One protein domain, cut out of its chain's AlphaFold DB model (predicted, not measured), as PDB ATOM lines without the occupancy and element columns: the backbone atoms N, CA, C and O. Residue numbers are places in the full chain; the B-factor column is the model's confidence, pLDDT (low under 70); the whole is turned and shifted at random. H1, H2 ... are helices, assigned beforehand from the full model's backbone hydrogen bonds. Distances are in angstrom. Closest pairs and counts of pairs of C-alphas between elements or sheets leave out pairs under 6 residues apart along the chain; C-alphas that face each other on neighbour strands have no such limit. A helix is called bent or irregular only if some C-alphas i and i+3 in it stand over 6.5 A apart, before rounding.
ATOM      1  N   ASP A  13      -7.658  21.835  14.304       58.69
ATOM      2  CA  ASP A  13      -7.366  21.101  13.063       58.69
ATOM      3  C   ASP A  13      -5.903  20.621  12.942       58.69
ATOM      4  O   ASP A  13      -5.634  19.587  12.321       58.69
ATOM      5  N   ASP A  14      -4.946  21.324  13.555       71.75
ATOM      6  CA  ASP A  14      -3.523  20.961  13.486       71.75
ATOM      7  C   ASP A  14      -3.216  19.734  14.350       71.75
ATOM      8  O   ASP A  14      -2.411  18.881  13.966       71.75
ATOM      9  N   PHE A  15      -3.905  19.588  15.486       79.31
ATOM     10  CA  PHE A  15      -3.714  18.434  16.360       79.31
ATOM     11  C   PHE A  15      -4.188  17.138  15.691       79.31
ATOM     12  O   PHE A  15      -3.467  16.138  15.692       79.31
ATOM     13  N   ASP A  16      -5.349  17.154  15.033       83.69
ATOM     14  CA  ASP A  16      -5.838  15.994  14.276       83.69
ATOM     15  C   ASP A  16      -4.889  15.621  13.128       83.69
ATOM     16  O   ASP A  16      -4.639  14.435  12.869       83.69
ATOM     17  N   HIS A  17      -4.290  16.622  12.474       84.00
ATOM     18  CA  HIS A  17      -3.267  16.400  11.458       84.00
ATOM     19  C   HIS A  17      -2.012  15.728  12.038       84.00
ATOM     20  O   HIS A  17      -1.496  14.761  11.465       84.00
ATOM     21  N   GLU A  18      -1.528  16.187  13.191       86.94
ATOM     22  CA  GLU A  18      -0.387  15.595  13.890       86.94
ATOM     23  C   GLU A  18      -0.665  14.164  14.359       86.94
ATOM     24  O   GLU A  18       0.187  13.286  14.183       86.94
ATOM     25  N   ILE A  19      -1.868  13.882  14.867       89.38
ATOM     26  CA  ILE A  19      -2.297  12.521  15.210       89.38
ATOM     27  C   ILE A  19      -2.299  11.638  13.960       89.38
ATOM     28  O   ILE A  19      -1.740  10.535  13.980       89.38
ATOM     29  N   ALA A  20      -2.870  12.119  12.853       90.50
ATOM     30  CA  ALA A  20      -2.902  11.380  11.596       90.50
ATOM     31  C   ALA A  20      -1.490  11.087  11.063       90.50
ATOM     32  O   ALA A  20      -1.238   9.986  10.568       90.50
ATOM     33  N   ARG A  21      -0.547  12.030  11.191       90.75
ATOM     34  CA  ARG A  21       0.864  11.810  10.831       90.75
ATOM     35  C   ARG A  21       1.554  10.838  11.782       90.75
ATOM     36  O   ARG A  21       2.247   9.936  11.317       90.75
ATOM     37  N   THR A  22       1.341  10.975  13.086       93.56
ATOM     38  CA  THR A  22       1.955  10.123  14.114       93.56
ATOM     39  C   THR A  22       1.541   8.663  13.949       93.56
ATOM     40  O   THR A  22       2.386   7.772  14.020       93.56
ATOM     41  N   ARG A  23       0.269   8.401  13.616       94.69
ATOM     42  CA  ARG A  23      -0.243   7.046  13.338       94.69
ATOM     43  C   ARG A  23       0.408   6.369  12.129       94.69
ATOM     44  O   ARG A  23       0.377   5.148  12.042       94.69
ATOM     45  N   ARG A  24       1.020   7.128  11.211       95.69
ATOM     46  CA  ARG A  24       1.771   6.573  10.066       95.69
ATOM     47  C   ARG A  24       3.183   6.116  10.442       95.69
ATOM     48  O   ARG A  24       3.861   5.513   9.619       95.69
ATOM     49  N   ASN A  25       3.654   6.401  11.657       97.00
ATOM     50  CA  ASN A  25       4.954   5.932  12.120       97.00
ATOM     51  C   ASN A  25       4.854   4.471  12.587       97.00
ATOM     52  O   ASN A  25       4.587   4.195  13.756       97.00
ATOM     53  N   GLU A  26       5.090   3.532  11.670       96.69
ATOM     54  CA  GLU A  26       4.976   2.086  11.918       96.69
ATOM     55  C   GLU A  26       5.842   1.607  13.086       96.69
ATOM     56  O   GLU A  26       5.398   0.801  13.909       96.69
ATOM     57  N   LYS A  27       7.065   2.141  13.206       97.50
ATOM     58  CA  LYS A  27       7.990   1.789  14.289       97.50
ATOM     59  C   LYS A  27       7.422   2.197  15.647       97.50
ATOM     60  O   LYS A  27       7.494   1.420  16.599       97.50
ATOM     61  N   LEU A  28       6.860   3.401  15.735       96.44
ATOM     62  CA  LEU A  28       6.214   3.883  16.950       96.44
ATOM     63  C   LEU A  28       4.955   3.070  17.262       96.44
ATOM     64  O   LEU A  28       4.804   2.621  18.392       96.44
ATOM     65  N   MET A  29       4.079   2.837  16.282       97.56
ATOM     66  CA  MET A  29       2.831   2.095  16.509       97.56
ATOM     67  C   MET A  29       3.095   0.652  16.952       97.56
ATOM     68  O   MET A  29       2.473   0.192  17.901       97.56
ATOM     69  N   THR A  30       4.088  -0.019  16.361       96.88
ATOM     70  CA  THR A  30       4.524  -1.364  16.784       96.88
ATOM     71  C   THR A  30       5.026  -1.377  18.230       96.88
ATOM     72  O   THR A  30       4.702  -2.277  19.009       96.88
ATOM     73  N   LEU A  31       5.815  -0.366  18.614       96.81
ATOM     74  CA  LEU A  31       6.292  -0.226  19.988       96.81
ATOM     75  C   LEU A  31       5.122  -0.029  20.960       96.81
ATOM     76  O   LEU A  31       5.097  -0.670  22.010       96.81
ATOM     77  N   LEU A  32       4.170   0.846  20.623       96.12
ATOM     78  CA  LEU A  32       3.008   1.122  21.468       96.12
ATOM     79  C   LEU A  32       2.105  -0.105  21.615       96.12
ATOM     80  O   LEU A  32       1.697  -0.399  22.732       96.12
ATOM     81  N   ASP A  33       1.862  -0.851  20.537       95.81
ATOM     82  CA  ASP A  33       1.067  -2.084  20.564       95.81
ATOM     83  C   ASP A  33       1.696  -3.140  21.488       95.81
ATOM     84  O   ASP A  33       1.053  -3.671  22.394       95.81
ATOM     85  N   THR A  34       3.015  -3.329  21.373       95.56
ATOM     86  CA  THR A  34       3.774  -4.215  22.272       95.56
ATOM     87  C   THR A  34       3.640  -3.787  23.739       95.56
ATOM     88  O   THR A  34       3.523  -4.625  24.634       95.56
ATOM     89  N   ARG A  35       3.667  -2.475  24.012       94.06
ATOM     90  CA  ARG A  35       3.571  -1.932  25.375       94.06
ATOM     91  C   ARG A  35       2.151  -1.974  25.930       94.06
ATOM     92  O   ARG A  35       2.009  -2.173  27.132       94.06
ATOM     93  N   ALA A  36       1.127  -1.838  25.090       93.81
ATOM     94  CA  ALA A  36      -0.275  -1.895  25.500       93.81
ATOM     95  C   ALA A  36      -0.645  -3.252  26.124       93.81
ATOM     96  O   ALA A  36      -1.451  -3.305  27.049       93.81
ATOM     97  N   GLY A  37      -0.013  -4.342  25.674       92.81
ATOM     98  CA  GLY A  37      -0.181  -5.675  26.262       92.81
ATOM     99  C   GLY A  37       0.655  -5.946  27.522       92.81
ATOM    100  O   GLY A  37       0.507  -7.000  28.141       92.81
ATOM    101  N   GLN A  38       1.556  -5.041  27.918       92.88
ATOM    102  CA  GLN A  38       2.455  -5.265  29.048       92.88
ATOM    103  C   GLN A  38       1.803  -4.833  30.371       92.88
ATOM    104  O   GLN A  38       1.548  -3.658  30.599       92.88
ATOM    105  N   THR A  39       1.635  -5.771  31.304       92.44
ATOM    106  CA  THR A  39       1.089  -5.497  32.651       92.44
ATOM    107  C   THR A  39       2.158  -5.223  33.711       92.44
ATOM    108  O   THR A  39       1.843  -4.840  34.835       92.44
ATOM    109  N   LYS A  40       3.438  -5.432  33.379       93.12
ATOM    110  CA  LYS A  40       4.554  -5.202  34.302       93.12
ATOM    111  C   LYS A  40       4.743  -3.709  34.546       93.12
ATOM    112  O   LYS A  40       5.091  -2.974  33.622       93.12
ATOM    113  N   THR A  41       4.602  -3.311  35.801       93.50
ATOM    114  CA  THR A  41       4.887  -1.966  36.304       93.50
ATOM    115  C   THR A  41       6.167  -1.966  37.133       93.50
ATOM    116  O   THR A  41       6.539  -2.986  37.713       93.50
ATOM    117  N   ILE A  42       6.816  -0.809  37.236       94.44
ATOM    118  CA  ILE A  42       7.928  -0.566  38.161       94.44
ATOM    119  C   ILE A  42       7.553   0.603  39.083       94.44
ATOM    120  O   ILE A  42       6.913   1.545  38.609       94.44
ATOM    121  N   PRO A  43       7.876   0.553  40.389       96.62
ATOM    122  CA  PRO A  43       7.563   1.647  41.307       96.62
ATOM    123  C   PRO A  43       8.233   2.957  40.884       96.62
ATOM    124  O   PRO A  43       9.361   2.945  40.401       96.62
ATOM    125  N   LEU A  44       7.584   4.097  41.121       95.62
ATOM    126  CA  LEU A  44       8.145   5.403  40.755       95.62
ATOM    127  C   LEU A  44       9.525   5.648  41.392       95.62
ATOM    128  O   LEU A  44      10.437   6.113  40.718       95.62
ATOM    129  N   GLU A  45       9.698   5.278  42.661       97.06
ATOM    130  CA  GLU A  45      10.976   5.429  43.374       97.06
ATOM    131  C   GLU A  45      12.094   4.565  42.769       97.06
ATOM    132  O   GLU A  45      13.252   4.975  42.712       97.06
ATOM    133  N   GLU A  46      11.741   3.393  42.235       96.69
ATOM    134  CA  GLU A  46      12.672   2.549  41.488       96.69
ATOM    135  C   GLU A  46      13.139   3.251  40.206       96.69
ATOM    136  O   GLU A  46      14.335   3.281  39.919       96.69
ATOM    137  N   VAL A  47      12.209   3.867  39.468       96.44
ATOM    138  CA  VAL A  47      12.519   4.630  38.248       96.44
ATOM    139  C   VAL A  47      13.420   5.816  38.558       96.44
ATOM    140  O   VAL A  47      14.434   5.998  37.887       96.44
ATOM    141  N   LYS A  48      13.084   6.603  39.587       97.19
ATOM    142  CA  LYS A  48      13.898   7.751  40.008       97.19
ATOM    143  C   LYS A  48      15.330   7.325  40.303       97.19
ATOM    144  O   LYS A  48      16.261   7.943  39.796       97.19
ATOM    145  N   ARG A  49      15.515   6.225  41.041       96.75
ATOM    146  CA  ARG A  49      16.850   5.697  41.345       96.75
ATOM    147  C   ARG A  49      17.606   5.265  40.087       96.75
ATOM    148  O   ARG A  49      18.774   5.606  39.946       96.75
ATOM    149  N   GLN A  50      16.953   4.558  39.163       96.94
ATOM    150  CA  GLN A  50      17.578   4.131  37.901       96.94
ATOM    151  C   GLN A  50      17.978   5.309  37.000       96.94
ATOM    152  O   GLN A  50      18.952   5.205  36.260       96.94
ATOM    153  N   LEU A  51      17.246   6.423  37.074       96.69
ATOM    154  CA  LEU A  51      17.518   7.640  36.308       96.69
ATOM    155  C   LEU A  51      18.464   8.625  37.017       96.69
ATOM    156  O   LEU A  51      18.762   9.672  36.449       96.69
ATOM    157  N   GLY A  52      18.934   8.324  38.235       96.25
ATOM    158  CA  GLY A  52      19.765   9.249  39.017       96.25
ATOM    159  C   GLY A  52      19.012  10.492  39.510       96.25
ATOM    160  O   GLY A  52      19.618  11.535  39.714       96.25
TER     161      GLY A  52
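Overview. This is residues 13 to 52 of the 55 residues of an uncharacterized protein of Rubrobacteraceae bacterium (UniProt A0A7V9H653). Three short helices are strung along an open, wide U with no core: H1 makes one arm, H2 lies at the bottom, and the link of residues 37 to 43 rises as the other arm to H3 at its end. No helix packs on another, and the middle of the U is empty. The printed part has 40 residues with three named helices, in the order H1, H2, H3, and no named strand; its class is all helix. It is extended, with a radius of gyration of the C-alphas of 15.0 A, and elongated, spanning 39 by 22 by 14 A.

Along the chain. H1, residues 13 to 22, begins with C-alpha 13 at (-7.366, 21.101, 13.063) and is 14.4 A from first to last C-alpha. H2, residues 26 to 36, is the longest helix, with 11 residues and 15.1 A; its C-alpha 26 is at (4.976, 2.086, 11.918). H3, residues 44 to 50, is 9.9 A long and ends with C-alpha 50 at (17.578, 4.131, 37.901).

Arrangement. Along H1 y falls, along H2 z rises, and along H3 x rises. H1 and H2 are joined by a tight link of 3 residues and are apart, but only just: their closest C-alphas are 8.1 A from each other. H2 and H3 are apart, joined by a short link of 7 residues. H1 and H3 are apart. In H1, H2 and H3 every O i to N i+4 pair is within hydrogen-bond range, and no helix is bent.

Size, cuts and confidence. Residues 13 to 52 stand free: no C-alphas 8 or more residues apart along the chain are within 10 A. The two farthest C-alphas, those of Asp 13 and Arg 49, are 40.3 A apart. The printed part has no cut and no long link. Its mean pLDDT is 92.5, and residue 13 is under 70.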